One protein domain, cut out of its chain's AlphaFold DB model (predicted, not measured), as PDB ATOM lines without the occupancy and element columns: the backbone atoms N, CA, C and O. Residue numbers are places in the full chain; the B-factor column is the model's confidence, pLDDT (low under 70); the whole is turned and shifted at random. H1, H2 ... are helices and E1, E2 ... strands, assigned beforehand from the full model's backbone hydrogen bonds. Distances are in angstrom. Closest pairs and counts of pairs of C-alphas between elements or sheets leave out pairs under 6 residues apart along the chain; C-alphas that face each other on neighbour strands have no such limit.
ATOM      1  N   LEU A 321       1.555  29.067  29.609       97.56
ATOM      2  CA  LEU A 321       1.274  28.955  31.036       97.56
ATOM      3  C   LEU A 321       0.913  27.521  31.436       97.56
ATOM      4  O   LEU A 321       1.329  27.069  32.504       97.56
ATOM      5  N   SER A 322       0.256  26.752  30.563       97.06
ATOM      6  CA  SER A 322       0.147  25.303  30.750       97.06
ATOM      7  C   SER A 322       1.510  24.604  30.718       97.06
ATOM      8  O   SER A 322       1.721  23.663  31.478       97.06
ATOM      9  N   ALA A 323       2.446  25.042  29.869       97.38
ATOM     10  CA  ALA A 323       3.792  24.467  29.812       97.38
ATOM     11  C   ALA A 323       4.577  24.771  31.097       97.38
ATOM     12  O   ALA A 323       5.284  23.902  31.605       97.38
ATOM     13  N   LEU A 324       4.382  25.963  31.670       97.88
ATOM     14  CA  LEU A 324       4.932  26.347  32.968       97.88
ATOM     15  C   LEU A 324       4.393  25.479  34.113       97.88
ATOM     16  O   LEU A 324       5.164  24.989  34.937       97.88
ATOM     17  N   ALA A 325       3.079  25.253  34.142       96.69
ATOM     18  CA  ALA A 325       2.458  24.335  35.090       96.69
ATOM     19  C   ALA A 325       2.961  22.893  34.898       96.69
ATOM     20  O   ALA A 325       3.285  22.217  35.872       96.69
ATOM     21  N   PHE A 326       3.111  22.440  33.651       96.19
ATOM     22  CA  PHE A 326       3.643  21.112  33.351       96.19
ATOM     23  C   PHE A 326       5.090  20.954  33.821       96.19
ATOM     24  O   PHE A 326       5.440  19.937  34.416       96.19
ATOM     25  N   GLU A 327       5.938  21.964  33.621       96.75
ATOM     26  CA  GLU A 327       7.300  21.943  34.152       96.75
ATOM     27  C   GLU A 327       7.306  21.829  35.682       96.75
ATOM     28  O   GLU A 327       8.099  21.061  36.231       96.75
ATOM     29  N   ALA A 328       6.392  22.521  36.369       96.06
ATOM     30  CA  ALA A 328       6.228  22.378  37.812       96.06
ATOM     31  C   ALA A 328       5.844  20.937  38.202       96.06
ATOM     32  O   ALA A 328       6.415  20.404  39.159       96.06
ATOM     33  N   GLU A 329       4.949  20.277  37.447       94.44
ATOM     34  CA  GLU A 329       4.615  18.861  37.675       94.44
ATOM     35  C   GLU A 329       5.846  17.971  37.585       94.44
ATOM     36  O   GLU A 329       6.081  17.124  38.447       94.44
ATOM     37  N   GLN A 330       6.648  18.167  36.541       93.75
ATOM     38  CA  GLN A 330       7.830  17.350  36.301       93.75
ATOM     39  C   GLN A 330       8.919  17.605  37.349       93.75
ATOM     40  O   GLN A 330       9.540  16.659  37.840       93.75
ATOM     41  N   ALA A 331       9.127  18.868  37.730       94.00
ATOM     42  CA  ALA A 331      10.111  19.258  38.732       94.00
ATOM     43  C   ALA A 331       9.778  18.685  40.116       94.00
ATOM     44  O   ALA A 331      10.677  18.237  40.829       94.00
ATOM     45  N   GLN A 332       8.494  18.672  40.487       94.88
ATOM     46  CA  GLN A 332       8.039  18.198  41.797       94.88
ATOM     47  C   GLN A 332       7.607  16.727  41.803       94.88
ATOM     48  O   GLN A 332       7.428  16.150  42.874       94.88
ATOM     49  N   ARG A 333       7.449  16.109  40.625       93.44
ATOM     50  CA  ARG A 333       6.891  14.756  40.435       93.44
ATOM     51  C   ARG A 333       5.537  14.578  41.124       93.44
ATOM     52  O   ARG A 333       5.238  13.526  41.687       93.44
ATOM     53  N   GLN A 334       4.738  15.636  41.111       92.06
ATOM     54  CA  GLN A 334       3.420  15.724  41.729       92.06
ATOM     55  C   GLN A 334       2.521  16.582  40.847       92.06
ATOM     56  O   GLN A 334       3.013  17.315  39.997       92.06
ATOM     57  N   VAL A 335       1.209  16.519  41.066       91.06
ATOM     58  CA  VAL A 335       0.281  17.426  40.380       91.06
ATOM     59  C   VAL A 335       0.635  18.868  40.754       91.06
ATOM     60  O   VAL A 335       0.792  19.192  41.932       91.06
ATOM     61  N   TRP A 336       0.775  19.734  39.757       93.50
ATOM     62  CA  TRP A 336       1.326  21.089  39.906       93.50
ATOM     63  C   TRP A 336       0.471  21.983  40.801       93.50
ATOM     64  O   TRP A 336       0.986  22.901  41.437       93.50
ATOM     65  N   SER A 337      -0.830  21.702  40.860       93.62
ATOM     66  CA  SER A 337      -1.788  22.424  41.687       93.62
ATOM     67  C   SER A 337      -1.670  22.080  43.174       93.62
ATOM     68  O   SER A 337      -2.308  22.734  43.995       93.62
ATOM     69  N   LEU A 338      -0.852  21.095  43.560       94.62
ATOM     70  CA  LEU A 338      -0.543  20.806  44.961       94.62
ATOM     71  C   LEU A 338       0.500  21.784  45.514       94.62
ATOM     72  O   LEU A 338       1.258  22.408  44.771       94.62
ATOM     73  N   ALA A 339       0.572  21.888  46.845       95.38
ATOM     74  CA  ALA A 339       1.413  22.869  47.532       95.38
ATOM     75  C   ALA A 339       2.890  22.896  47.070       95.38
ATOM     76  O   ALA A 339       3.412  23.997  46.894       95.38
ATOM     77  N   PRO A 340       3.575  21.760  46.805       96.50
ATOM     78  CA  PRO A 340       4.950  21.795  46.296       96.50
ATOM     79  C   PRO A 340       5.072  22.423  44.903       96.50
ATOM     80  O   PRO A 340       6.001  23.192  44.659       96.50
ATOM     81  N   GLY A 341       4.127  22.138  44.002       95.00
ATOM     82  CA  GLY A 341       4.085  22.730  42.663       95.00
ATOM     83  C   GLY A 341       3.809  24.232  42.716       95.00
ATOM     84  O   GLY A 341       4.535  25.013  42.103       95.00
ATOM     85  N   GLN A 342       2.847  24.652  43.542       94.50
ATOM     86  CA  GLN A 342       2.557  26.071  43.765       94.50
ATOM     87  C   GLN A 342       3.755  26.823  44.365       94.50
ATOM     88  O   GLN A 342       4.099  27.907  43.897       94.50
ATOM     89  N   ALA A 343       4.437  26.242  45.357       95.62
ATOM     90  CA  ALA A 343       5.634  26.838  45.951       95.62
ATOM     91  C   ALA A 343       6.781  26.968  44.934       95.62
ATOM     92  O   ALA A 343       7.492  27.975  44.922       95.62
ATOM     93  N   TRP A 344       6.944  25.975  44.054       96.25
ATOM     94  CA  TRP A 344       7.928  26.025  42.975       96.25
ATOM     95  C   TRP A 344       7.626  27.152  41.980       96.25
ATOM     96  O   TRP A 344       8.518  27.941  41.666       96.25
ATOM     97  N   LEU A 345       6.366  27.283  41.550       95.50
ATOM     98  CA  LEU A 345       5.911  28.369  40.676       95.50
ATOM     99  C   LEU A 345       6.131  29.740  41.328       95.50
ATOM    100  O   LEU A 345       6.695  30.638  40.705       95.50
ATOM    101  N   GLN A 346       5.768  29.888  42.605       95.69
ATOM    102  CA  GLN A 346       5.985  31.118  43.369       95.69
ATOM    103  C   GLN A 346       7.474  31.491  43.458       95.69
ATOM    104  O   GLN A 346       7.823  32.669  43.398       95.69
ATOM    105  N   GLY A 347       8.370  30.501  43.541       95.12
ATOM    106  CA  GLY A 347       9.818  30.714  43.517       95.12
ATOM    107  C   GLY A 347      10.346  31.282  42.193       95.12
ATOM    108  O   GLY A 347      11.390  31.939  42.182       95.12
ATOM    109  N   LEU A 348       9.630  31.079  41.081       93.94
ATOM    110  CA  LEU A 348       9.964  31.681  39.787       93.94
ATOM    111  C   LEU A 348       9.520  33.142  39.670       93.94
ATOM    112  O   LEU A 348      10.071  33.866  38.838       93.94
ATOM    113  N   TRP A 349       8.566  33.580  40.495       95.12
ATOM    114  CA  TRP A 349       8.029  34.938  40.477       95.12
ATOM    115  C   TRP A 349       8.047  35.581  41.874       95.12
ATOM    116  O   TRP A 349       7.045  35.576  42.585       95.12
ATOM    117  N   PRO A 350       9.170  36.185  42.301       91.81
ATOM    118  CA  PRO A 350       9.317  36.688  43.669       91.81
ATOM    119  C   PRO A 350       8.635  38.044  43.934       91.81
ATOM    120  O   PRO A 350       8.721  38.556  45.046       91.81
ATOM    121  N   LEU A 351       8.001  38.664  42.931       92.00
ATOM    122  CA  LEU A 351       7.527  40.058  42.999       92.00
ATOM    123  C   LEU A 351       6.117  40.223  43.581       92.00
ATOM    124  O   LEU A 351       5.620  41.342  43.677       92.00
ATOM    125  N   GLY A 352       5.459  39.127  43.948       90.00
ATOM    126  CA  GLY A 352       4.100  39.140  44.475       90.00
ATOM    127  C   GLY A 352       3.441  37.773  44.368       90.00
ATOM    128  O   GLY A 352       4.080  36.803  43.958       90.00
ATOM    129  N   ALA A 353       2.162  37.708  44.736       91.88
ATOM    130  CA  ALA A 353       1.366  36.495  44.602       91.88
ATOM    131  C   ALA A 353       1.285  36.044  43.135       91.88
ATOM    132  O   ALA A 353       1.238  36.879  42.229       91.88
ATOM    133  N   LEU A 354       1.269  34.727  42.934       94.62
ATOM    134  CA  LEU A 354       1.105  34.081  41.637       94.62
ATOM    135  C   LEU A 354       0.005  33.013  41.736       94.62
ATOM    136  O   LEU A 354       0.268  31.899  42.189       94.62
ATOM    137  N   ASP A 355      -1.215  33.333  41.298       94.06
ATOM    138  CA  ASP A 355      -2.330  32.374  41.215       94.06
ATOM    139  C   ASP A 355      -2.468  31.786  39.804       94.06
ATOM    140  O   ASP A 355      -3.386  32.090  39.035       94.06
ATOM    141  N   LEU A 356      -1.539  30.894  39.455       95.06
ATOM    142  CA  LEU A 356      -1.614  30.179  38.181       95.06
ATOM    143  C   LEU A 356      -2.752  29.141  38.165       95.06
ATOM    144  O   LEU A 356      -3.326  28.872  37.110       95.06
ATOM    145  N   THR A 357      -3.106  28.584  39.328       93.12
ATOM    146  CA  THR A 357      -4.166  27.574  39.467       93.12
ATOM    147  C   THR A 357      -5.519  28.135  39.065       93.12
ATOM    148  O   THR A 357      -6.180  27.585  38.182       93.12
ATOM    149  N   GLY A 358      -5.920  29.251  39.675       92.38
ATOM    150  CA  GLY A 358      -7.178  29.909  39.359       92.38
ATOM    151  C   GLY A 358      -7.217  30.402  37.916       92.38
ATOM    152  O   GLY A 358      -8.254  30.286  37.260       92.38
ATOM    153  N   TYR A 359      -6.099  30.915  37.396       93.75
ATOM    154  CA  TYR A 359      -6.019  31.370  36.012       93.75
ATOM    155  C   TYR A 359      -6.225  30.225  35.003       93.75
ATOM    156  O   TYR A 359      -7.123  30.318  34.163       93.75
ATOM    157  N   LEU A 360      -5.463  29.127  35.101       94.62
ATOM    158  CA  LEU A 360      -5.566  28.009  34.150       94.62
ATOM    159  C   LEU A 360      -6.912  27.280  34.262       94.62
ATOM    160  O   LEU A 360      -7.484  26.909  33.237       94.62
ATOM    161  N   ALA A 361      -7.473  27.161  35.468       89.62
ATOM    162  CA  ALA A 361      -8.818  26.622  35.663       89.62
ATOM    163  C   ALA A 361      -9.894  27.433  34.918       89.62
ATOM    164  O   ALA A 361     -10.850  26.863  34.401       89.62
ATOM    165  N   ARG A 362      -9.748  28.762  34.840       89.75
ATOM    166  CA  ARG A 362     -10.690  29.621  34.108       89.75
ATOM    167  C   ARG A 362     -10.428  29.618  32.606       89.75
ATOM    168  O   ARG A 362     -11.370  29.469  31.837       89.75
ATOM    169  N   GLN A 363      -9.175  29.798  32.191       90.88
ATOM    170  CA  GLN A 363      -8.852  30.007  30.779       90.88
ATOM    171  C   GLN A 363      -8.662  28.698  30.015       90.88
ATOM    172  O   GLN A 363      -9.318  28.483  29.000       90.88
ATOM    173  N   VAL A 364      -7.809  27.793  30.502       92.31
ATOM    174  CA  VAL A 364      -7.471  26.549  29.792       92.31
ATOM    175  C   VAL A 364      -8.631  25.569  29.847       92.31
ATOM    176  O   VAL A 364      -9.140  25.171  28.799       92.31
ATOM    177  N   ALA A 365      -9.095  25.220  31.052       89.25
ATOM    178  CA  ALA A 365     -10.223  24.303  31.184       89.25
ATOM    179  C   ALA A 365     -11.504  24.905  30.577       89.25
ATOM    180  O   ALA A 365     -12.267  24.174  29.956       89.25
ATOM    181  N   GLY A 366     -11.690  26.229  30.653       88.69
ATOM    182  CA  GLY A 366     -12.795  26.932  29.994       88.69
ATOM    183  C   GLY A 366     -12.763  26.833  28.463       88.69
ATOM    184  O   GLY A 366     -13.766  26.461  27.860       88.69
ATOM    185  N   CYS A 367     -11.618  27.099  27.820       90.12
ATOM    186  CA  CYS A 367     -11.492  26.965  26.361       90.12
ATOM    187  C   CYS A 367     -11.713  25.519  25.900       90.12
ATOM    188  O   CYS A 367     -12.404  25.279  24.910       90.12
ATOM    189  N   VAL A 368     -11.146  24.546  26.619       91.12
ATOM    190  CA  VAL A 368     -11.321  23.126  26.292       91.12
ATOM    191  C   VAL A 368     -12.760  22.678  26.538       91.12
ATOM    192  O   VAL A 368     -13.290  21.937  25.720       91.12
ATOM    193  N   ALA A 369     -13.424  23.151  27.594       88.19
ATOM    194  CA  ALA A 369     -14.837  22.871  27.832       88.19
ATOM    195  C   ALA A 369     -15.725  23.400  26.693       88.19
ATOM    196  O   ALA A 369     -16.561  22.656  26.195       88.19
ATOM    197  N   GLU A 370     -15.489  24.625  26.211       86.38
ATOM    198  CA  GLU A 370     -16.213  25.187  25.057       86.38
ATOM    199  C   GLU A 370     -15.995  24.357  23.780       86.38
ATOM    200  O   GLU A 370     -16.939  24.087  23.037       86.38
ATOM    201  N   TRP A 371     -14.760  23.903  23.538       88.12
ATOM    202  CA  TRP A 371     -14.450  22.977  22.445       88.12
ATOM    203  C   TRP A 371     -15.180  21.635  22.594       88.12
ATOM    204  O   TRP A 371     -15.746  21.120  21.633       88.12
ATOM    205  N   VAL A 372     -15.187  21.075  23.799       84.19
ATOM    206  CA  VAL A 372     -15.825  19.794  24.121       84.19
ATOM    207  C   VAL A 372     -17.354  19.880  24.006       84.19
ATOM    208  O   VAL A 372     -18.004  18.937  23.557       84.19
ATOM    209  N   GLU A 373     -17.950  21.013  24.363       81.25
ATOM    210  CA  GLU A 373     -19.394  21.222  24.275       81.25
ATOM    211  C   GLU A 373     -19.855  21.429  22.824       81.25
ATOM    212  O   GLU A 373     -20.829  20.819  22.378       81.25
ATOM    213  N   ARG A 374     -19.155  22.281  22.071       78.06
ATOM    214  CA  ARG A 374     -19.624  22.771  20.763       78.06
ATOM    215  C   ARG A 374     -18.999  22.041  19.576       78.06
ATOM    216  O   ARG A 374     -19.585  21.995  18.492       78.06
ATOM    217  N   GLY A 375     -17.818  21.455  19.764       78.31
ATOM    218  CA  GLY A 375     -16.962  21.025  18.666       78.31
ATOM    219  C   GLY A 375     -16.607  22.208  17.754       78.31
ATOM    220  O   GLY A 375     -16.640  23.365  18.176       78.31
ATOM    221  N   PRO A 376     -16.307  21.968  16.470       75.38
ATOM    222  CA  PRO A 376     -16.026  23.048  15.521       75.38
ATOM    223  C   PRO A 376     -17.294  23.744  15.009       75.38
ATOM    224  O   PRO A 376     -17.219  24.574  14.103       75.38
ATOM    225  N   TYR A 377     -18.464  23.383  15.535       70.81
ATOM    226  CA  TYR A 377     -19.750  23.905  15.108       70.81
ATOM    227  C   TYR A 377     -20.211  24.996  16.078       70.81
ATOM    228  O   TYR A 377     -20.074  24.856  17.288       70.81
ATOM    229  N   GLY A 378     -20.840  26.064  15.580       54.16
ATOM    230  CA  GLY A 378     -21.690  26.892  16.446       54.16
ATOM    231  C   GLY A 378     -21.340  28.363  16.630       54.16
ATOM    232  O   GLY A 378     -21.881  28.967  17.555       54.16
ATOM    233  N   THR A 379     -20.576  28.990  15.739       52.53
ATOM    234  CA  THR A 379     -20.639  30.452  15.607       52.53
ATOM    235  C   THR A 379     -21.036  30.802  14.176       52.53
ATOM    236  O   THR A 379     -20.273  30.615  13.237       52.53
ATOM    237  N   GLY A 380     -22.264  31.301  13.987       50.53
ATOM    238  CA  GLY A 380     -22.684  31.917  12.715       50.53
ATOM    239  C   GLY A 380     -21.841  33.148  12.346       50.53
ATOM    240  O   GLY A 380     -21.947  33.665  11.241       50.53
ATOM    241  N   GLU A 381     -20.980  33.575  13.268       53.06
ATOM    242  CA  GLU A 381     -19.933  34.562  13.093       53.06
ATOM    243  C   GLU A 381     -18.597  33.820  13.159       53.06
ATOM    244  O   GLU A 381     -18.131  33.422  14.233       53.06
ATOM    245  N   ALA A 382     -17.987  33.617  11.993       52.94
ATOM    246  CA  ALA A 382     -16.621  33.121  11.869       52.94
ATOM    247  C   ALA A 382     -15.594  34.062  12.528       52.94
ATOM    248  O   ALA A 382     -14.447  33.669  12.622       52.94
ATOM    249  N   ASP A 383     -16.028  35.230  13.022       59.81
ATOM    250  CA  ASP A 383     -15.239  36.321  13.595       59.81
ATOM    251  C   ASP A 383     -15.852  36.789  14.941       59.81
ATOM    252  O   ASP A 383     -16.273  37.932  15.081       59.81
ATOM    253  N   SER A 384     -15.987  35.893  15.933       67.62
ATOM    254  CA  SER A 384     -16.400  36.252  17.304       67.62
ATOM    255  C   SER A 384     -15.381  35.814  18.374       67.62
ATOM    256  O   SER A 384     -14.688  34.808  18.194       67.62
ATOM    257  N   PRO A 385     -15.318  36.480  19.546       71.69
ATOM    258  CA  PRO A 385     -14.488  36.043  20.677       71.69
ATOM    259  C   PRO A 385     -14.758  34.600  21.134       71.69
ATOM    260  O   PRO A 385     -13.864  33.918  21.634       71.69
ATOM    261  N   ALA A 386     -15.991  34.115  20.954       75.75
ATOM    262  CA  ALA A 386     -16.350  32.729  21.237       75.75
ATOM    263  C   ALA A 386     -15.662  31.754  20.268       75.75
ATOM    264  O   ALA A 386     -15.149  30.727  20.706       75.75
ATOM    265  N   ALA A 387     -15.580  32.098  18.979       76.38
ATOM    266  CA  ALA A 387     -14.872  31.294  17.986       76.38
ATOM    267  C   ALA A 387     -13.368  31.201  18.292       76.38
ATOM    268  O   ALA A 387     -12.790  30.120  18.182       76.38
ATOM    269  N   ALA A 388     -12.752  32.295  18.761       79.75
ATOM    270  CA  ALA A 388     -11.359  32.287  19.204       79.75
ATOM    271  C   ALA A 388     -11.136  31.330  20.391       79.75
ATOM    272  O   ALA A 388     -10.212  30.521  20.356       79.75
ATOM    273  N   ARG A 389     -12.021  31.344  21.403       85.25
ATOM    274  CA  ARG A 389     -11.944  30.407  22.543       85.25
ATOM    275  C   ARG A 389     -12.100  28.946  22.124       85.25
ATOM    276  O   ARG A 389     -11.322  28.109  22.573       85.25
ATOM    277  N   ILE A 390     -13.058  28.646  21.244       87.88
ATOM    278  CA  ILE A 390     -13.257  27.291  20.702       87.88
ATOM    279  C   ILE A 390     -12.015  26.843  19.925       87.88
ATOM    280  O   ILE A 390     -11.551  25.719  20.102       87.88
ATOM    281  N   ALA A 391     -11.435  27.722  19.102       90.06
ATOM    282  CA  ALA A 391     -10.213  27.420  18.364       90.06
ATOM    283  C   ALA A 391      -9.015  27.178  19.288       90.06
ATOM    284  O   ALA A 391      -8.279  26.217  19.084       90.06
ATOM    285  N   CYS A 392      -8.840  27.978  20.341       91.81
ATOM    286  CA  CYS A 392      -7.815  27.715  21.348       91.81
ATOM    287  C   CYS A 392      -8.054  26.372  22.055       91.81
ATOM    288  O   CYS A 392      -7.120  25.583  22.172       91.81
ATOM    289  N   GLY A 393      -9.294  26.063  22.447       92.88
ATOM    290  CA  GLY A 393      -9.662  24.765  23.019       92.88
ATOM    291  C   GLY A 393      -9.335  23.592  22.093       92.88
ATOM    292  O   GLY A 393      -8.740  22.608  22.531       92.88
ATOM    293  N   PHE A 394      -9.632  23.732  20.800       93.88
ATOM    294  CA  PHE A 394      -9.280  22.760  19.768       93.88
ATOM    295  C   PHE A 394      -7.765  22.545  19.666       93.88
ATOM    296  O   PHE A 394      -7.301  21.408  19.660       93.88
ATOM    297  N   LEU A 395      -6.973  23.619  19.621       95.12
ATOM    298  CA  LEU A 395      -5.514  23.535  19.520       95.12
ATOM    299  C   LEU A 395      -4.880  22.923  20.786       95.12
ATOM    300  O   LEU A 395      -3.971  22.099  20.685       95.12
ATOM    301  N   LEU A 396      -5.390  23.253  21.976       95.25
ATOM    302  CA  LEU A 396      -4.979  22.623  23.238       95.25
ATOM    303  C   LEU A 396      -5.359  21.136  23.274       95.25
ATOM    304  O   LEU A 396      -4.580  20.304  23.740       95.25
ATOM    305  N   TRP A 397      -6.523  20.776  22.734       94.44
ATOM    306  CA  TRP A 397      -6.913  19.382  22.564       94.44
ATOM    307  C   TRP A 397      -5.998  18.645  21.578       94.44
ATOM    308  O   TRP A 397      -5.555  17.545  21.887       94.44
ATOM    309  N   LEU A 398      -5.634  19.248  20.437       94.81
ATOM    310  CA  LEU A 398      -4.680  18.657  19.487       94.81
ATOM    311  C   LEU A 398      -3.322  18.393  20.134       94.81
ATOM    312  O   LEU A 398      -2.742  17.323  19.944       94.81
ATOM    313  N   GLN A 399      -2.830  19.354  20.919       94.50
ATOM    314  CA  GLN A 399      -1.612  19.200  21.709       94.50
ATOM    315  C   GLN A 399      -1.706  17.977  22.630       94.50
ATOM    316  O   GLN A 399      -0.778  17.167  22.662       94.50
ATOM    317  N   ALA A 400      -2.828  17.813  23.329       93.81
ATOM    318  CA  ALA A 400      -3.044  16.682  24.220       93.81
ATOM    319  C   ALA A 400      -3.179  15.355  23.464       93.81
ATOM    320  O   ALA A 400      -2.599  14.358  23.884       93.81
ATOM    321  N   ALA A 401      -3.925  15.340  22.356       92.44
ATOM    322  CA  ALA A 401      -4.306  14.135  21.621       92.44
ATOM    323  C   ALA A 401      -3.158  13.582  20.776       92.44
ATOM    324  O   ALA A 401      -2.924  12.374  20.768       92.44
ATOM    325  N   HIS A 402      -2.424  14.471  20.105       91.69
ATOM    326  CA  HIS A 402      -1.461  14.123  19.055       91.69
ATOM    327  C   HIS A 402      -0.050  14.656  19.323       91.69
ATOM    328  O   HIS A 402       0.915  14.230  18.687       91.69
ATOM    329  N   GLY A 403       0.101  15.563  20.288       91.56
ATOM    330  CA  GLY A 403       1.374  16.190  20.624       91.56
ATOM    331  C   GLY A 403       1.723  17.397  19.752       91.56
ATOM    332  O   GLY A 403       1.042  17.755  18.789       91.56
ATOM    333  N   THR A 404       2.855  18.016  20.089       90.56
ATOM    334  CA  THR A 404       3.290  19.305  19.530       90.56
ATOM    335  C   THR A 404       3.549  19.266  18.022       90.56
ATOM    336  O   THR A 404       3.399  20.279  17.349       90.56
ATOM    337  N   GLY A 405       3.914  18.107  17.460       90.62
ATOM    338  CA  GLY A 405       4.136  17.964  16.017       90.62
ATOM    339  C   GLY A 405       2.863  18.191  15.195       90.62
ATOM    340  O   GLY A 405       2.881  18.969  14.243       90.62
ATOM    341  N   CYS A 406       1.753  17.565  15.599       92.31
ATOM    342  CA  CYS A 406       0.445  17.765  14.969       92.31
ATOM    343  C   CYS A 406      -0.048  19.200  15.184       92.31
ATOM    344  O   CYS A 406      -0.428  19.865  14.222       92.31
ATOM    345  N   LEU A 407       0.057  19.717  16.414       93.88
ATOM    346  CA  LEU A 407      -0.289  21.107  16.713       93.88
ATOM    347  C   LEU A 407       0.450  22.088  15.793       93.88
ATOM    348  O   LEU A 407      -0.178  22.935  15.165       93.88
ATOM    349  N   ALA A 408       1.772  21.952  15.672       92.00
ATOM    350  CA  ALA A 408       2.583  22.834  14.844       92.00
ATOM    351  C   ALA A 408       2.245  22.707  13.349       92.00
ATOM    352  O   ALA A 408       2.361  23.684  12.610       92.00
ATOM    353  N   HIS A 409       1.843  21.523  12.882       92.06
ATOM    354  CA  HIS A 409       1.369  21.333  11.512       92.06
ATOM    355  C   HIS A 409       0.028  22.048  11.279       92.06
ATOM    356  O   HIS A 409      -0.109  22.796  10.311       92.06
ATOM    357  N   VAL A 410      -0.943  21.857  12.178       93.88
ATOM    358  CA  VAL A 410      -2.296  22.421  12.051       93.88
ATOM    359  C   VAL A 410      -2.308  23.935  12.244       93.88
ATOM    360  O   VAL A 410      -2.965  24.633  11.482       93.88
ATOM    361  N   ALA A 411      -1.538  24.464  13.197       92.19
ATOM    362  CA  ALA A 411      -1.453  25.900  13.468       92.19
ATOM    363  C   ALA A 411      -0.908  26.726  12.287       92.19
ATOM    364  O   ALA A 411      -1.029  27.943  12.292       92.19
ATOM    365  N   ARG A 412      -0.319  26.080  11.272       90.50
ATOM    366  CA  ARG A 412       0.136  26.715  10.023       90.50
ATOM    367  C   ARG A 412      -0.920  26.690   8.910       90.50
ATOM    368  O   ARG A 412      -0.563  26.869   7.750       90.50
ATOM    369  N   ALA A 413      -2.183  26.416   9.231       87.94
ATOM    370  CA  ALA A 413      -3.270  26.491   8.261       87.94
ATOM    371  C   ALA A 413      -3.414  27.912   7.690       87.94
ATOM    372  O   ALA A 413      -3.279  28.898   8.417       87.94
ATOM    373  N   ASP A 414      -3.766  28.014   6.409       78.56
ATOM    374  CA  ASP A 414      -4.027  29.298   5.752       78.56
ATOM    375  C   ASP A 414      -5.128  30.075   6.489       78.56
ATOM    376  O   ASP A 414      -6.096  29.485   6.957       78.56
ATOM    377  N   SER A 415      -5.020  31.403   6.601       80.00
ATOM    378  CA  SER A 415      -5.904  32.304   7.382       80.00
ATOM    379  C   SER A 415      -5.920  32.103   8.906       80.00
ATOM    380  O   SER A 415      -6.252  33.045   9.621       80.00
ATOM    381  N   GLY A 416      -5.593  30.911   9.416       81.81
ATOM    382  CA  GLY A 416      -5.624  30.606  10.847       81.81
ATOM    383  C   GLY A 416      -7.017  30.656  11.490       81.81
ATOM    384  O   GLY A 416      -7.128  30.770  12.711       81.81
ATOM    385  N   THR A 417      -8.083  30.607  10.685       85.06
ATOM    386  CA  THR A 417      -9.468  30.545  11.168       85.06
ATOM    387  C   THR A 417      -9.807  29.162  11.729       85.06
ATOM    388  O   THR A 417      -9.200  28.172  11.326       85.06
ATOM    389  N   LEU A 418     -10.818  29.038  12.598       86.06
ATOM    390  CA  LEU A 418     -11.274  27.723  13.086       86.06
ATOM    391  C   LEU A 418     -11.609  26.760  11.929       86.06
ATOM    392  O   LEU A 418     -11.262  25.578  11.972       86.06
ATOM    393  N   ALA A 419     -12.231  27.266  10.860       85.44
ATOM    394  CA  ALA A 419     -12.537  26.482   9.665       85.44
ATOM    395  C   ALA A 419     -11.268  25.980   8.954       85.44
ATOM    396  O   ALA A 419     -11.191  24.811   8.579       85.44
ATOM    397  N   ALA A 420     -10.251  26.831   8.810       88.12
ATOM    398  CA  ALA A 420      -8.991  26.433   8.198       88.12
ATOM    399  C   ALA A 420      -8.196  25.452   9.071       88.12
ATOM    400  O   ALA A 420      -7.701  24.446   8.570       88.12
ATOM    401  N   LEU A 421      -8.132  25.690  10.384       91.44
ATOM    402  CA  LEU A 421      -7.473  24.797  11.340       91.44
ATOM    403  C   LEU A 421      -8.120  23.402  11.332       91.44
ATOM    404  O   LEU A 421      -7.432  22.383  11.289       91.44
ATOM    405  N   THR A 422      -9.452  23.337  11.330       90.56
ATOM    406  CA  THR A 422     -10.182  22.059  11.290       90.56
ATOM    407  C   THR A 422     -10.041  21.354   9.943       90.56
ATOM    408  O   THR A 422      -9.894  20.132   9.915       90.56
ATOM    409  N   ALA A 423     -10.029  22.086   8.824       90.19
ATOM    410  CA  ALA A 423      -9.720  21.524   7.510       90.19
ATOM    411  C   ALA A 423      -8.308  20.923   7.477       90.19
ATOM    412  O   ALA A 423      -8.155  19.754   7.124       90.19
ATOM    413  N   ARG A 424      -7.312  21.670   7.963       92.88
ATOM    414  CA  ARG A 424      -5.914  21.234   8.017       92.88
ATOM    415  C   ARG A 424      -5.712  19.997   8.889       92.88
ATOM    416  O   ARG A 424      -4.941  19.110   8.541       92.88
ATOM    417  N   TYR A 425      -6.432  19.897  10.002       93.62
ATOM    418  CA  TYR A 425      -6.410  18.691  10.828       93.62
ATOM    419  C   TYR A 425      -7.017  17.469  10.120       93.62
ATOM    420  O   TYR A 425      -6.484  16.367  10.243       93.62
ATOM    421  N   ARG A 426      -8.099  17.641   9.346       91.31
ATOM    422  CA  ARG A 426      -8.674  16.543   8.547       91.31
ATOM    423  C   ARG A 426      -7.704  16.047   7.477       91.31
ATOM    424  O   ARG A 426      -7.612  14.840   7.279       91.31
ATOM    425  N   GLU A 427      -6.979  16.955   6.827       90.69
ATOM    426  CA  GLU A 427      -5.903  16.604   5.889       90.69
ATOM    427  C   GLU A 427      -4.809  15.797   6.590       90.69
ATOM    428  O   GLU A 427      -4.483  14.700   6.151       90.69
ATOM    429  N   TRP A 428      -4.321  16.285   7.734       91.44
ATOM    430  CA  TRP A 428      -3.300  15.597   8.527       91.44
ATOM    431  C   TRP A 428      -3.723  14.177   8.951       91.44
ATOM    432  O   TRP A 428      -2.930  13.233   8.892       91.44
ATOM    433  N   LEU A 429      -4.990  13.991   9.341       88.81
ATOM    434  CA  LEU A 429      -5.536  12.664   9.640       88.81
ATOM    435  C   LEU A 429      -5.611  11.770   8.398       88.81
ATOM    436  O   LEU A 429      -5.279  10.591   8.487       88.81
ATOM    437  N   ALA A 430      -6.028  12.308   7.251       84.50
ATOM    438  CA  ALA A 430      -6.084  11.547   6.003       84.50
ATOM    439  C   ALA A 430      -4.682  11.109   5.535       84.50
ATOM    440  O   ALA A 430      -4.511   9.986   5.065       84.50
ATOM    441  N   GLU A 431      -3.672  11.961   5.724       83.88
ATOM    442  CA  GLU A 431      -2.261  11.652   5.458       83.88
ATOM    443  C   GLU A 431      -1.698  10.580   6.405       83.88
ATOM    444  O   GLU A 431      -0.783   9.847   6.030       83.88
ATOM    445  N   SER A 432      -2.257  10.449   7.614       73.50
ATOM    446  CA  SER A 432      -1.849   9.429   8.592       73.50
ATOM    447  C   SER A 432      -2.239   7.997   8.174       73.50
ATOM    448  O   SER A 432      -1.751   7.030   8.759       73.50
ATOM    449  N   GLY A 433      -3.056   7.841   7.124       68.25
ATOM    450  CA  GLY A 433      -3.432   6.555   6.536       68.25
ATOM    451  C   GLY A 433      -4.570   5.840   7.274       68.25
ATOM    452  O   GLY A 433      -5.414   6.461   7.914       68.25
ATOM    453  N   GLU A 434      -4.608   4.508   7.184       69.88
ATOM    454  CA  GLU A 434      -5.651   3.660   7.794       69.88
ATOM    455  C   GLU A 434      -5.528   3.522   9.325       69.88
ATOM    456  O   GLU A 434      -6.266   2.747   9.931       69.88
ATOM    457  N   ALA A 435      -4.601   4.226   9.980       81.81
ATOM    458  CA  ALA A 435      -4.438   4.160  11.425       81.81
ATOM    459  C   ALA A 435      -3.953   5.482  12.021       81.81
ATOM    460  O   ALA A 435      -3.002   6.082  11.526       81.81
ATOM    461  N   PHE A 436      -4.536   5.893  13.145       86.56
ATOM    462  CA  PHE A 436      -4.031   7.022  13.924       86.56
ATOM    463  C   PHE A 436      -4.137   6.754  15.424       86.56
ATOM    464  O   PHE A 436      -4.863   5.870  15.884       86.56
ATOM    465  N   ARG A 437      -3.353   7.503  16.198       88.56
ATOM    466  CA  ARG A 437      -3.233   7.338  17.647       88.56
ATOM    467  C   ARG A 437      -3.848   8.530  18.363       88.56
ATOM    468  O   ARG A 437      -3.668   9.660  17.930       88.56
ATOM    469  N   LEU A 438      -4.549   8.267  19.459       90.25
ATOM    470  CA  LEU A 438      -5.061   9.268  20.385       90.25
ATOM    471  C   LEU A 438      -4.445   9.021  21.755       90.25
ATOM    472  O   LEU A 438      -4.631   7.964  22.356       90.25
ATOM    473  N   ARG A 439      -3.733  10.009  22.285       92.06
ATOM    474  CA  ARG A 439      -3.255   9.962  23.669       92.06
ATOM    475  C   ARG A 439      -4.436  10.066  24.626       92.06
ATOM    476  O   ARG A 439      -5.301  10.931  24.477       92.06
ATOM    477  N   ALA A 440      -4.431   9.228  25.659       89.12
ATOM    478  CA  ALA A 440      -5.510   9.169  26.639       89.12
ATOM    479  C   ALA A 440      -5.709  10.494  27.398       89.12
ATOM    480  O   ALA A 440      -6.828  10.796  27.810       89.12
ATOM    481  N   ALA A 441      -4.653  11.308  27.517       84.31
ATOM    482  CA  ALA A 441      -4.667  12.621  28.165       84.31
ATOM    483  C   ALA A 441      -5.640  13.634  27.531       84.31
ATOM    484  O   ALA A 441      -6.010  14.606  28.183       84.31
ATOM    485  N   ALA A 442      -6.072  13.414  26.286       89.00
ATOM    486  CA  ALA A 442      -7.078  14.241  25.621       89.00
ATOM    487  C   ALA A 442      -8.530  13.848  25.951       89.00
ATOM    488  O   ALA A 442      -9.461  14.421  25.386       89.00
ATOM    489  N   GLY A 443      -8.740  12.829  26.788       85.06
ATOM    490  CA  GLY A 443     -10.072  12.377  27.167       85.06
ATOM    491  C   GLY A 443     -10.629  13.070  28.402       85.06
ATOM    492  O   GLY A 443      -9.944  13.233  29.409       85.06
ATOM    493  N   PHE A 444     -11.912  13.400  28.321       75.94
ATOM    494  CA  PHE A 444     -12.733  14.034  29.337       75.94
ATOM    495  C   PHE A 444     -14.097  13.336  29.330       75.94
ATOM    496  O   PHE A 444     -14.961  13.649  28.517       75.94
ATOM    497  N   ALA A 445     -14.309  12.369  30.223       62.12
ATOM    498  CA  ALA A 445     -15.580  11.642  30.345       62.12
ATOM    499  C   ALA A 445     -16.817  12.561  30.468       62.12
ATOM    500  O   ALA A 445     -17.926  12.168  30.110       62.12
ATOM    501  N   GLN A 446     -16.614  13.773  31.001       65.44
ATOM    502  CA  GLN A 446     -17.623  14.819  31.184       65.44
ATOM    503  C   GLN A 446     -17.075  16.186  30.740       65.44
ATOM    504  O   GLN A 446     -17.509  16.733  29.733       65.44
ATOM    505  N   ALA A 447     -16.099  16.714  31.487       71.88
ATOM    506  CA  ALA A 447     -15.438  17.999  31.273       71.88
ATOM    507  C   ALA A 447     -13.981  17.927  31.779       71.88
ATOM    508  O   ALA A 447     -13.685  17.082  32.632       71.88
ATOM    509  N   PRO A 448     -13.061  18.765  31.268       81.44
ATOM    510  CA  PRO A 448     -11.687  18.813  31.764       81.44
ATOM    511  C   PRO A 448     -11.635  19.239  33.236       81.44
ATOM    512  O   PRO A 448     -12.306  20.185  33.651       81.44
ATOM    513  N   GLU A 449     -10.803  18.562  34.028       84.94
ATOM    514  CA  GLU A 449     -10.529  18.974  35.404       84.94
ATOM    515  C   GLU A 449      -9.798  20.332  35.438       84.94
ATOM    516  O   GLU A 449      -8.990  20.613  34.552       84.94
ATOM    517  N   PRO A 450      -9.968  21.152  36.494       85.19
ATOM    518  CA  PRO A 450      -9.281  22.443  36.621       85.19
ATOM    519  C   PRO A 450      -7.747  22.377  36.539       85.19
ATOM    520  O   PRO A 450      -7.108  23.346  36.140       85.19
ATOM    521  N   ALA A 451      -7.156  21.248  36.938       87.56
ATOM    522  CA  ALA A 451      -5.711  21.023  36.915       87.56
ATOM    523  C   ALA A 451      -5.220  20.349  35.621       87.56
ATOM    524  O   ALA A 451      -4.036  20.018  35.524       87.56
ATOM    525  N   TRP A 452      -6.110  20.104  34.656       90.56
ATOM    526  CA  TRP A 452      -5.757  19.468  33.396       90.56
ATOM    527  C   TRP A 452      -4.748  20.310  32.610       90.56
ATOM    528  O   TRP A 452      -4.832  21.538  32.562       90.56
ATOM    529  N   LEU A 453      -3.802  19.626  31.966       92.69
ATOM    530  CA  LEU A 453      -2.797  20.222  31.099       92.69
ATOM    531  C   LEU A 453      -2.787  19.484  29.757       92.69
ATOM    532  O   LEU A 453      -2.919  18.259  29.740       92.69
ATOM    533  N   PRO A 454      -2.523  20.180  28.639       93.19
ATOM    534  CA  PRO A 454      -2.434  19.564  27.320       93.19
ATOM    535  C   PRO A 454      -1.125  18.773  27.110       93.19
ATOM    536  O   PRO A 454      -0.773  18.435  25.985       93.19
ATOM    537  N   PHE A 455      -0.361  18.486  28.163       92.56
ATOM    538  CA  PHE A 455       0.973  17.896  28.078       92.56
ATOM    539  C   PHE A 455       1.065  16.560  28.812       92.56
ATOM    540  O   PHE A 455       0.272  16.240  29.695       92.56
ATOM    541  N   GLY A 456       2.096  15.794  28.458       82.69
ATOM    542  CA  GLY A 456       2.415  14.521  29.090       82.69
ATOM    543  C   GLY A 456       1.788  13.298  28.420       82.69
ATOM    544  O   GLY A 456       1.022  13.376  27.461       82.69
ATOM    545  N   HIS A 457       2.171  12.138  28.947       71.31
ATOM    546  CA  HIS A 457       1.678  10.813  28.565       71.31
ATOM    547  C   HIS A 457       0.977  10.179  29.764       71.31
ATOM    548  O   HIS A 457       1.333   9.094  30.223       71.31
ATOM    549  N   ARG A 458       0.047  10.928  30.361       73.56
ATOM    550  CA  ARG A 458      -0.625  10.496  31.581       73.56
ATOM    551  C   ARG A 458      -1.504   9.291  31.257       73.56
ATOM    552  O   ARG A 458      -2.350   9.362  30.370       73.56
ATOM    553  N   GLN A 459      -1.280   8.194  31.974       85.81
ATOM    554  CA  GLN A 459      -2.201   7.068  31.963       85.81
ATOM    555  C   GLN A 459      -3.528   7.505  32.579       85.81
ATOM    556  O   GLN A 459      -3.547   8.162  33.622       85.81
ATOM    557  N   VAL A 460      -4.624   7.137  31.928       86.19
ATOM    558  CA  VAL A 460      -5.980   7.392  32.401       86.19
ATOM    559  C   VAL A 460      -6.618   6.062  32.756       86.19
ATOM    560  O   VAL A 460      -6.591   5.120  31.962       86.19
ATOM    561  N   THR A 461      -7.191   5.994  33.954       89.31
ATOM    562  CA  THR A 461      -8.020   4.868  34.380       89.31
ATOM    563  C   THR A 461      -9.480   5.164  34.063       89.31
ATOM    564  O   THR A 461      -9.965   6.256  34.346       89.31
ATOM    565  N   PHE A 462     -10.178   4.195  33.479       90.38
ATOM    566  CA  PHE A 462     -11.585   4.304  33.101       90.38
ATOM    567  C   PHE A 462     -12.310   2.968  33.308       90.38
ATOM    568  O   PHE A 462     -11.694   1.903  33.399       90.38
ATOM    569  N   SER A 463     -13.633   3.024  33.429       91.44
ATOM    570  CA  SER A 463     -14.501   1.865  33.656       91.44
ATOM    571  C   SER A 463     -15.840   2.050  32.947       91.44
ATOM    572  O   SER A 463     -16.077   3.068  32.305       91.44
ATOM    573  N   ARG A 464     -16.745   1.077  33.065       89.62
ATOM    574  CA  ARG A 464     -18.123   1.230  32.570       89.62
ATOM    575  C   ARG A 464     -18.908   2.323  33.300       89.62
ATOM    576  O   ARG A 464     -19.728   2.985  32.679       89.62
ATOM    577  N   GLU A 465     -18.642   2.526  34.589       89.38
ATOM    578  CA  GLU A 465     -19.252   3.605  35.382       89.38
ATOM    579  C   GLU A 465     -18.641   4.974  35.057       89.38
ATOM    580  O   GLU A 465     -19.327   5.991  35.097       89.38
ATOM    581  N   HIS A 466     -17.348   4.989  34.722       89.69
ATOM    582  CA  HIS A 466     -16.576   6.193  34.425       89.69
ATOM    583  C   HIS A 466     -15.901   6.027  33.057       89.69
ATOM    584  O   HIS A 466     -14.705   5.716  32.997       89.69
ATOM    585  N   PRO A 467     -16.670   6.151  31.959       90.56
ATOM    586  CA  PRO A 467     -16.177   5.898  30.612       90.56
ATOM    587  C   PRO A 467     -15.107   6.913  30.216       90.56
ATOM    588  O   PRO A 467     -15.188   8.077  30.591       90.56
ATOM    589  N   TRP A 468     -14.142   6.520  29.390       91.50
ATOM    590  CA  TRP A 468     -13.266   7.494  28.740       91.50
ATOM    591  C   TRP A 468     -14.003   8.104  27.547       91.50
ATOM    592  O   TRP A 468     -14.727   7.398  26.850       91.50
ATOM    593  N   GLY A 469     -13.828   9.391  27.262       89.69
ATOM    594  CA  GLY A 469     -14.415   9.966  26.056       89.69
ATOM    595  C   GLY A 469     -13.770  11.266  25.626       89.69
ATOM    596  O   GLY A 469     -13.122  11.926  26.424       89.69
ATOM    597  N   THR A 470     -13.904  11.629  24.357       89.94
ATOM    598  CA  THR A 470     -13.364  12.880  23.819       89.94
ATOM    599  C   THR A 470     -14.141  13.320  22.583       89.94
ATOM    600  O   THR A 470     -14.774  12.495  21.920       89.94
ATOM    601  N   VAL A 471     -14.071  14.609  22.253       88.38
ATOM    602  CA  VAL A 471     -14.567  15.127  20.973       88.38
ATOM    603  C   VAL A 471     -13.442  15.056  19.955       88.38
ATOM    604  O   VAL A 471     -12.394  15.673  20.136       88.38
ATOM    605  N   CYS A 472     -13.654  14.316  18.872       89.38
ATOM    606  CA  CYS A 472     -12.688  14.190  17.791       89.38
ATOM    607  C   CYS A 472     -13.379  14.139  16.426       89.38
ATOM    608  O   CYS A 472     -14.600  14.027  16.320       89.38
ATOM    609  N   TYR A 473     -12.586  14.262  15.366       89.12
ATOM    610  CA  TYR A 473     -13.028  13.957  14.013       89.12
ATOM    611  C   TYR A 473     -12.694  12.504  13.716       89.12
ATOM    612  O   TYR A 473     -11.532  12.110  13.848       89.12
ATOM    613  N   LEU A 474     -13.689  11.737  13.281       86.81
ATOM    614  CA  LEU A 474     -13.474  10.397  12.749       86.81
ATOM    615  C   LEU A 474     -13.794  10.400  11.250       86.81
ATOM    616  O   LEU A 474     -14.918  10.749  10.881       86.81
ATOM    617  N   PRO A 475     -12.841  10.023  10.374       86.06
ATOM    618  CA  PRO A 475     -13.120   9.867   8.951       86.06
ATOM    619  C   PRO A 475     -14.176   8.784   8.692       86.06
ATOM    620  O   PRO A 475     -14.401   7.898   9.522       86.06
ATOM    621  N   ALA A 476     -14.812   8.848   7.520       84.62
ATOM    622  CA  ALA A 476     -15.792   7.849   7.118       84.62
ATOM    623  C   ALA A 476     -15.171   6.443   7.089       84.62
ATOM    624  O   ALA A 476     -14.062   6.264   6.588       84.62
ATOM    625  N   GLY A 477     -15.893   5.453   7.607       80.75
ATOM    626  CA  GLY A 477     -15.448   4.066   7.663       80.75
ATOM    627  C   GLY A 477     -15.849   3.348   8.947       80.75
ATOM    628  O   GLY A 477     -16.537   3.894   9.816       80.75
ATOM    629  N   ALA A 478     -15.401   2.100   9.037       82.38
ATOM    630  CA  ALA A 478     -15.455   1.302  10.249       82.38
ATOM    631  C   ALA A 478     -14.084   1.309  10.921       82.38
ATOM    632  O   ALA A 478     -13.056   1.153  10.261       82.38
ATOM    633  N   TRP A 479     -14.077   1.478  12.238       83.25
ATOM    634  CA  TRP A 479     -12.857   1.643  13.018       83.25
ATOM    635  C   TRP A 479     -12.790   0.589  14.113       83.25
ATOM    636  O   TRP A 479     -13.761   0.348  14.828       83.25
ATOM    637  N   ARG A 480     -11.619  -0.025  14.262       84.69
ATOM    638  CA  ARG A 480     -11.265  -0.844  15.418       84.69
ATOM    639  C   ARG A 480     -10.433  -0.004  16.366       84.69
ATOM    640  O   ARG A 480      -9.563   0.744  15.928       84.69
ATOM    641  N   ILE A 481     -10.700  -0.141  17.657       86.75
ATOM    642  CA  ILE A 481     -10.018   0.620  18.699       86.75
ATOM    643  C   ILE A 481      -9.319  -0.367  19.618       86.75
ATOM    644  O   ILE A 481      -9.936  -1.299  20.129       86.75
ATOM    645  N   ALA A 482      -8.026  -0.156  19.816       85.19
ATOM    646  CA  ALA A 482      -7.220  -0.881  20.782       85.19
ATOM    647  C   ALA A 482      -6.588   0.110  21.763       85.19
ATOM    648  O   ALA A 482      -6.392   1.278  21.433       85.19
ATOM    649  N   CYS A 483      -6.234  -0.361  22.952       86.31
ATOM    650  CA  CYS A 483      -5.415   0.390  23.898       86.31
ATOM    651  C   CYS A 483      -4.217  -0.439  24.360       86.31
ATOM    652  O   CYS A 483      -4.232  -1.671  24.306       86.31
ATOM    653  N   ASP A 484      -3.208   0.242  24.886       82.12
ATOM    654  CA  ASP A 484      -2.005  -0.354  25.479       82.12
ATOM    655  C   ASP A 484      -2.278  -1.246  26.706       82.12
ATOM    656  O   ASP A 484      -1.446  -2.081  27.053       82.12
ATOM    657  N   ALA A 485      -3.461  -1.144  27.318       77.81
ATOM    658  CA  ALA A 485      -3.883  -1.997  28.431       77.81
ATOM    659  C   ALA A 485      -4.200  -3.457  28.040       77.81
ATOM    660  O   ALA A 485      -4.373  -4.298  28.920       77.81
ATOM    661  N   GLY A 486      -4.342  -3.765  26.743       77.19
ATOM    662  CA  GLY A 486      -4.690  -5.112  26.269       77.19
ATOM    663  C   GLY A 486      -6.106  -5.583  26.635       77.19
ATOM    664  O   GLY A 486      -6.384  -6.779  26.568       77.19
ATOM    665  N   VAL A 487      -6.995  -4.665  27.027       83.00
ATOM    666  CA  VAL A 487      -8.410  -4.962  27.281       83.00
ATOM    667  C   VAL A 487      -9.238  -4.796  26.011       83.00
ATOM    668  O   VAL A 487      -8.940  -3.959  25.158       83.00
ATOM    669  N   GLU A 488     -10.308  -5.576  25.899       86.88
ATOM    670  CA  GLU A 488     -11.318  -5.364  24.867       86.88
ATOM    671  C   GLU A 488     -12.160  -4.128  25.216       86.88
ATOM    672  O   GLU A 488     -12.577  -3.951  26.365       86.88
ATOM    673  N   LEU A 489     -12.384  -3.260  24.228       88.88
ATOM    674  CA  LEU A 489     -13.105  -1.999  24.388       88.88
ATOM    675  C   LEU A 489     -14.406  -2.018  23.593       88.88
ATOM    676  O   LEU A 489     -14.441  -2.465  22.449       88.88
ATOM    677  N   VAL A 490     -15.451  -1.449  24.185       88.75
ATOM    678  CA  VAL A 490     -16.685  -1.104  23.482       88.75
ATOM    679  C   VAL A 490     -16.674   0.396  23.226       88.75
ATOM    680  O   VAL A 490     -16.468   1.189  24.147       88.75
ATOM    681  N   ALA A 491     -16.891   0.771  21.968       89.19
ATOM    682  CA  ALA A 491     -16.938   2.156  21.533       89.19
ATOM    683  C   ALA A 491     -18.372   2.577  21.202       89.19
ATOM    684  O   ALA A 491     -19.110   1.846  20.538       89.19
ATOM    685  N   ALA A 492     -18.743   3.775  21.632       88.62
ATOM    686  CA  ALA A 492     -19.977   4.437  21.246       88.62
ATOM    687  C   ALA A 492     -19.661   5.802  20.636       88.62
ATOM    688  O   ALA A 492     -18.693   6.464  21.020       88.62
ATOM    689  N   TRP A 493     -20.494   6.218  19.687       86.94
ATOM    690  CA  TRP A 493     -20.325   7.478  18.981       86.94
ATOM    691  C   TRP A 493     -21.609   8.297  18.990       86.94
ATOM    692  O   TRP A 493     -22.704   7.762  18.807       86.94
ATOM    693  N   ARG A 494     -21.459   9.613  19.141       85.19
ATOM    694  CA  ARG A 494     -22.547  10.591  19.063       85.19
ATOM    695  C   ARG A 494     -22.063  11.835  18.300       85.19
ATOM    696  O   ARG A 494     -21.003  12.341  18.647       85.19
ATOM    697  N   PRO A 495     -22.788  12.363  17.297       80.56
ATOM    698  CA  PRO A 495     -22.417  13.614  16.625       80.56
ATOM    699  C   PRO A 495     -22.234  14.773  17.614       80.56
ATOM    700  O   PRO A 495     -22.910  14.822  18.641       80.56
ATOM    701  N   ALA A 496     -21.353  15.723  17.301       76.00
ATOM    702  CA  ALA A 496     -21.257  16.993  18.026       76.00
ATOM    703  C   ALA A 496     -22.191  18.045  17.390       76.00
ATOM    704  O   ALA A 496     -22.359  18.052  16.172       76.00
ATOM    705  N   GLY A 497     -22.787  18.942  18.190       67.19
ATOM    706  CA  GLY A 497     -23.664  20.031  17.718       67.19
ATOM    707  C   GLY A 497     -25.050  20.080  18.387       67.19
ATOM    708  O   GLY A 497     -25.370  19.249  19.231       67.19
ATOM    709  N   ARG A 498     -25.890  21.063  18.008       54.66
ATOM    710  CA  ARG A 498     -27.194  21.354  18.662       54.66
ATOM    711  C   ARG A 498     -28.215  20.205  18.626       54.66
ATOM    712  O   ARG A 498     -29.074  20.167  19.496       54.66
ATOM    713  N   ASP A 499     -28.091  19.265  17.690       52.66
ATOM    714  CA  ASP A 499     -28.995  18.107  17.566       52.66
ATOM    715  C   ASP A 499     -28.442  16.827  18.237       52.66
ATOM    716  O   ASP A 499     -29.023  15.746  18.119       52.66
ATOM    717  N   ALA A 500     -27.312  16.922  18.954       58.19
ATOM    718  CA  ALA A 500     -26.613  15.774  19.539       58.19
ATOM    719  C   ALA A 500     -27.437  15.024  20.602       58.19
ATOM    720  O   ALA A 500     -27.347  13.798  20.693       58.19
ATOM    721  N   GLU A 501     -28.264  15.725  21.386       55.19
ATOM    722  CA  GLU A 501     -29.041  15.125  22.484       55.19
ATOM    723  C   GLU A 501     -30.070  14.087  22.005       55.19
ATOM    724  O   GLU A 501     -30.377  13.147  22.735       55.19
ATOM    725  N   ALA A 502     -30.545  14.190  20.759       57.38
ATOM    726  CA  ALA A 502     -31.561  13.290  20.214       57.38
ATOM    727  C   ALA A 502     -31.022  11.907  19.797       57.38
ATOM    728  O   ALA A 502     -31.807  10.987  19.579       57.38
ATOM    729  N   THR A 503     -29.700  11.743  19.658       62.78
ATOM    730  CA  THR A 503     -29.115  10.576  18.962       62.78
ATOM    731  C   THR A 503     -28.617   9.442  19.864       62.78
ATOM    732  O   THR A 503     -28.337   8.361  19.350       62.78
ATOM    733  N   GLY A 504     -28.589   9.620  21.191       74.50
ATOM    734  CA  GLY A 504     -28.116   8.593  22.132       74.50
ATOM    735  C   GLY A 504     -26.659   8.151  21.895       74.50
ATOM    736  O   GLY A 504     -25.986   8.611  20.976       74.50
ATOM    737  N   TRP A 505     -26.141   7.266  22.749       81.94
ATOM    738  CA  TRP A 505     -24.832   6.633  22.551       81.94
ATOM    739  C   TRP A 505     -25.022   5.269  21.895       81.94
ATOM    740  O   TRP A 505     -25.681   4.403  22.471       81.94
ATOM    741  N   ALA A 506     -24.449   5.062  20.709       82.06
ATOM    742  CA  ALA A 506     -24.524   3.778  20.016       82.06
ATOM    743  C   ALA A 506     -23.271   3.505  19.163       82.06
ATOM    744  O   ALA A 506     -22.666   4.449  18.641       82.06
ATOM    745  N   PRO A 507     -22.884   2.231  18.972       82.81
ATOM    746  CA  PRO A 507     -21.972   1.844  17.900       82.81
ATOM    747  C   PRO A 507     -22.598   2.177  16.540       82.81
ATOM    748  O   PRO A 507     -23.771   1.876  16.311       82.81
ATOM    749  N   ARG A 508     -21.835   2.791  15.630       79.62
ATOM    750  CA  ARG A 508     -22.312   3.094  14.274       79.62
ATOM    751  C   ARG A 508     -21.178   3.195  13.260       79.62
ATOM    752  O   ARG A 508     -20.080   3.629  13.602       79.62
ATOM    753  N   VAL A 509     -21.494   2.905  12.000       76.38
ATOM    754  CA  VAL A 509     -20.630   3.246  10.861       76.38
ATOM    755  C   VAL A 509     -20.732   4.736  10.568       76.38
ATOM    756  O   VAL A 509     -21.828   5.291  10.479       76.38
ATOM    757  N   ILE A 510     -19.584   5.382  10.383       78.44
ATOM    758  CA  ILE A 510     -19.501   6.805  10.056       78.44
ATOM    759  C   ILE A 510     -19.461   6.922   8.534       78.44
ATOM    760  O   ILE A 510     -18.502   6.494   7.904       78.44
ATOM    761  N   SER A 511     -20.514   7.457   7.921       73.81
ATOM    762  CA  SER A 511     -20.672   7.436   6.459       73.81
ATOM    763  C   SER A 511     -20.086   8.655   5.744       73.81
ATOM    764  O   SER A 511     -19.719   8.542   4.577       73.81
ATOM    765  N   GLN A 512     -19.987   9.809   6.411       77.12
ATOM    766  CA  GLN A 512     -19.522  11.061   5.789       77.12
ATOM    767  C   GLN A 512     -18.292  11.686   6.455       77.12
ATOM    768  O   GLN A 512     -17.774  12.672   5.943       77.12
ATOM    769  N   GLY A 513     -17.787  11.084   7.535       80.88
ATOM    770  CA  GLY A 513     -16.690  11.627   8.328       80.88
ATOM    771  C   GLY A 513     -17.123  12.898   9.052       80.88
ATOM    772  O   GLY A 513     -17.391  13.928   8.438       80.88
ATOM    773  N   GLU A 514     -17.223  12.849  10.371       85.81
ATOM    774  CA  GLU A 514     -17.797  13.962  11.120       85.81
ATOM    775  C   GLU A 514     -17.126  14.148  12.470       85.81
ATOM    776  O   GLU A 514     -16.468  13.256  13.009       85.81
ATOM    777  N   TRP A 515     -17.301  15.348  13.010       87.62
ATOM    778  CA  TRP A 515     -16.969  15.627  14.394       87.62
ATOM    779  C   TRP A 515     -18.022  15.048  15.321       87.62
ATOM    780  O   TRP A 515     -19.226  15.231  15.116       87.62
ATOM    781  N   GLY A 516     -17.555  14.398  16.372       86.25
ATOM    782  CA  GLY A 516     -18.425  13.808  17.361       86.25
ATOM    783  C   GLY A 516     -17.686  13.357  18.598       86.25
ATOM    784  O   GLY A 516     -16.463  13.403  18.713       86.25
ATOM    785  N   TRP A 517     -18.503  12.963  19.549       88.25
ATOM    786  CA  TRP A 517     -18.105  12.349  20.782       88.25
ATOM    787  C   TRP A 517     -17.798  10.875  20.552       88.25
ATOM    788  O   TRP A 517     -18.677  10.103  20.167       88.25
ATOM    789  N   LEU A 518     -16.562  10.494  20.857       89.56
ATOM    790  CA  LEU A 518     -16.139   9.112  21.010       89.56
ATOM    791  C   LEU A 518     -16.137   8.770  22.497       89.56
ATOM    792  O   LEU A 518     -15.490   9.462  23.278       89.56
ATOM    793  N   GLN A 519     -16.820   7.696  22.879       91.31
ATOM    794  CA  GLN A 519     -16.800   7.158  24.236       91.31
ATOM    795  C   GLN A 519     -16.344   5.705  24.220       91.31
ATOM    796  O   GLN A 519     -16.794   4.922  23.385       91.31
ATOM    797  N   LEU A 520     -15.458   5.356  25.147       91.00
ATOM    798  CA  LEU A 520     -14.846   4.045  25.296       91.00
ATOM    799  C   LEU A 520     -15.098   3.508  26.707       91.00
ATOM    800  O   LEU A 520     -14.836   4.189  27.703       91.00
ATOM    801  N   VAL A 521     -15.552   2.258  26.786       91.38
ATOM    802  CA  VAL A 521     -15.676   1.500  28.038       91.38
ATOM    803  C   VAL A 521     -15.000   0.136  27.919       91.38
ATOM    804  O   VAL A 521     -14.983  -0.438  26.827       91.38
ATOM    805  N   PRO A 522     -14.476  -0.430  29.019       90.81
ATOM    806  CA  PRO A 522     -14.025  -1.815  29.029       90.81
ATOM    807  C   PRO A 522     -15.190  -2.777  28.746       90.81
ATOM    808  O   PRO A 522     -16.317  -2.591  29.222       90.81
ATOM    809  N   ALA A 523     -14.931  -3.822  27.955       88.31
ATOM    810  CA  ALA A 523     -15.930  -4.841  27.635       88.31
ATOM    811  C   ALA A 523     -16.313  -5.687  28.860       88.31
ATOM    812  O   ALA A 523     -17.447  -6.155  28.941       88.31
ATOM    813  N   SER A 524     -15.409  -5.836  29.829       87.25
ATOM    814  CA  SER A 524     -15.675  -6.429  31.143       87.25
ATOM    815  C   SER A 524     -15.979  -5.350  32.192       87.25
ATOM    816  O   SER A 524     -15.697  -4.174  31.986       87.25
ATOM    817  N   ASP A 525     -16.505  -5.739  33.355       84.75
ATOM    818  CA  ASP A 525     -16.747  -4.809  34.474       84.75
ATOM    819  C   ASP A 525     -15.455  -4.410  35.229       84.75
ATOM    820  O   ASP A 525     -15.505  -3.894  36.344       84.75
ATOM    821  N   GLN A 526     -14.275  -4.649  34.644       83.56
ATOM    822  CA  GLN A 526     -12.992  -4.258  35.229       83.56
ATOM    823  C   GLN A 526     -12.617  -2.817  34.865       83.56
ATOM    824  O   GLN A 526     -13.010  -2.287  33.826       83.56
ATOM    825  N   GLN A 527     -11.812  -2.187  35.720       89.00
ATOM    826  CA  GLN A 527     -11.124  -0.946  35.372       89.00
ATOM    827  C   GLN A 527     -10.011  -1.231  34.360       89.00
ATOM    828  O   GLN A 527      -9.304  -2.233  34.469       89.00
ATOM    829  N   ALA A 528      -9.833  -0.321  33.411       88.62
ATOM    830  CA  ALA A 528      -8.727  -0.328  32.467       88.62
ATOM    831  C   ALA A 528      -7.874   0.924  32.661       88.62
ATOM    832  O   ALA A 528      -8.401   1.985  32.986       88.62
ATOM    833  N   THR A 529      -6.568   0.805  32.430       91.06
ATOM    834  CA  THR A 529      -5.625   1.927  32.488       91.06
ATOM    835  C   THR A 529      -4.886   2.010  31.169       91.06
ATOM    836  O   THR A 529      -4.141   1.089  30.846       91.06
ATOM    837  N   ALA A 530      -5.072   3.100  30.430       89.81
ATOM    838  CA  ALA A 530      -4.461   3.292  29.119       89.81
ATOM    839  C   ALA A 530      -3.709   4.622  29.031       89.81
ATOM    840  O   ALA A 530      -4.169   5.631  29.569       89.81
ATOM    841  N   ALA A 531      -2.569   4.646  28.342       89.75
ATOM    842  CA  ALA A 531      -1.893   5.887  27.953       89.75
ATOM    843  C   ALA A 531      -2.233   6.303  26.515       89.75
ATOM    844  O   ALA A 531      -2.178   7.489  26.177       89.75
ATOM    845  N   GLU A 532      -2.573   5.339  25.663       90.38
ATOM    846  CA  GLU A 532      -2.777   5.558  24.236       90.38
ATOM    847  C   GLU A 532      -3.865   4.631  23.687       90.38
ATOM    848  O   GLU A 532      -3.950   3.451  24.032       90.38
ATOM    849  N   PHE A 533      -4.678   5.187  22.797       90.31
ATOM    850  CA  PHE A 533      -5.666   4.477  22.004       90.31
ATOM    851  C   PHE A 533      -5.220   4.490  20.544       90.31
ATOM    852  O   PHE A 533      -4.865   5.534  19.999       90.31
ATOM    853  N   VAL A 534      -5.244   3.331  19.898       88.75
ATOM    854  CA  VAL A 534      -4.925   3.181  18.479       88.75
ATOM    855  C   VAL A 534      -6.214   2.867  17.742       88.75
ATOM    856  O   VAL A 534      -6.875   1.872  18.043       88.75
ATOM    857  N   LEU A 535      -6.558   3.715  16.780       88.06
ATOM    858  CA  LEU A 535      -7.692   3.524  15.893       88.06
ATOM    859  C   LEU A 535      -7.160   3.029  14.553       88.06
ATOM    860  O   LEU A 535      -6.294   3.671  13.965       88.06
ATOM    861  N   THR A 536      -7.658   1.889  14.085       86.19
ATOM    862  CA  THR A 536      -7.292   1.289  12.796       86.19
ATOM    863  C   THR A 536      -8.531   1.045  11.949       86.19
ATOM    864  O   THR A 536      -9.598   0.725  12.477       86.19
ATOM    865  N   ALA A 537      -8.408   1.183  10.632       77.50
ATOM    866  CA  ALA A 537      -9.482   0.869   9.707       77.50
ATOM    867  C   ALA A 537      -9.838  -0.619   9.832       77.50
ATOM    868  O   ALA A 537      -8.986  -1.511   9.765       77.50
ATOM    869  N   GLY A 538     -11.115  -0.894  10.067       66.69
ATOM    870  CA  GLY A 538     -11.664  -2.238  10.087       66.69
ATOM    871  C   GLY A 538     -12.127  -2.667   8.699       66.69
ATOM    872  O   GLY A 538     -12.605  -1.857   7.908       66.69
TER     873      GLY A 538
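AT A GLANCE: This is residues 321 to 538 of the 541 residues of the protein "Tetratricopeptide repeat protein" of Armatimonadetes bacterium (UniProt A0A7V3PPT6). Two small three-stranded sheets, E1-E8-E4 and E3-E6-E5, stand face to face like a partly open barrel, with the short pair E2-E7 at one end. H4, H5 and H6 pack together beside the opening between E1 and E3, and H3 leads away from this body to a small helical head, H1 and H2, beyond which residues 347 to 353 stick out. The printed part has 218 residues with six named helices, H1 to H6, followed along the chain by eight named strands, E1 to E8. The three sheets are antiparallel and the class is mixed, helices and strands. The whole is compact, with a radius of gyration of the C-alphas of 17.8 A and spans of 57 by 45 by 32 A.

HOW THE PARTS SIT: Begin with H1, residues 321 to 332, which touches H2, residues 339 to 348, opposite ways at a steep tilt of 63 degrees; their closest C-alphas, Ala 328 and Gly 341, are 5.3 A apart. H1 also touches H3, residues 356 to 374, with its residues 321 to 325 alone; the closest C-alphas, Ser 322 and Leu 360, are 7.2 A apart. Next comes H4, residues 385 to 402, the hub, which touches three helices. It touches H3 about perpendicular, at 85 degrees, with residues 389 to 397 alone; C-alphas 368 and 393 are the closest, at 4.0 A. It touches H5, residues 404 to 410, at a steep tilt of 47 degrees, opposite ways, with C-alphas 399 and 407 closest at 5.5 A. It touches H6, residues 418 to 431, at a shallow tilt of 20 degrees, the same way, with C-alphas 391 and 418 closest at 5.4 A. H5 and H6 touch too, with C-alphas 410 and 424 closest at 5.5 A. In H1, H2, H4, H5 and H6 every O i to N i+4 pair is within hydrogen-bond range, and in H3 14 of 15 are. Now look at the first sheet: E8, residues 532 to 537, is the inner strand between E1, residues 435 to 439, and E4, residues 479 to 483. N 438 and O 533 are 2.8 A apart, and N 480 and O 536 are 2.8 A apart, both within hydrogen-bond range. H4 only grazes this sheet, with residues 398 to 402. In the second, strongly twisted sheet, E6, residues 514 to 522, is the inner strand between E3, residues 468 to 474, and E5, residues 489 to 495. N 470 and O 518 are within hydrogen-bond range at 2.9 A, as are N 492 and O 519 at 2.9 A; E5 and E6 form a hairpin. H3, H4 and H6 each only graze this sheet. C-alphas 481 and 489 are the closest of E4 and E5, at 7.0 A. E2, residues 460 to 462, is the antiparallel neighbour of E7, residues 528 to 530, with N 460 and O 530 within hydrogen-bond range at 2.8 A. E7 runs on into E8 at 86 degrees.

IN THESE COORDINATES: Find C-alpha 321 at (1.274, 28.955, 31.036), where H1 begins. H3 starts at C-alpha 356, (-1.614, 30.179, 38.181), and spans 26.1 A; H4 spans 25.6 A, H6 19.9 A and E6 24.2 A. E8 ends at C-alpha 537, (-9.482, 0.869, 9.707).

THE WHOLE: The two C-alphas farthest apart, those of Leu 351 and Gly 538, are 56.9 A apart. The printed part has no cut. The links E1 to E2, residues 440 to 459, and E5 to E6, residues 496 to 513, are long. The mean pLDDT of the printed part is 85.6, and it is under 70 at residues 378 to 384, 433 to 434, 445 to 446, 497 to 503 and 538.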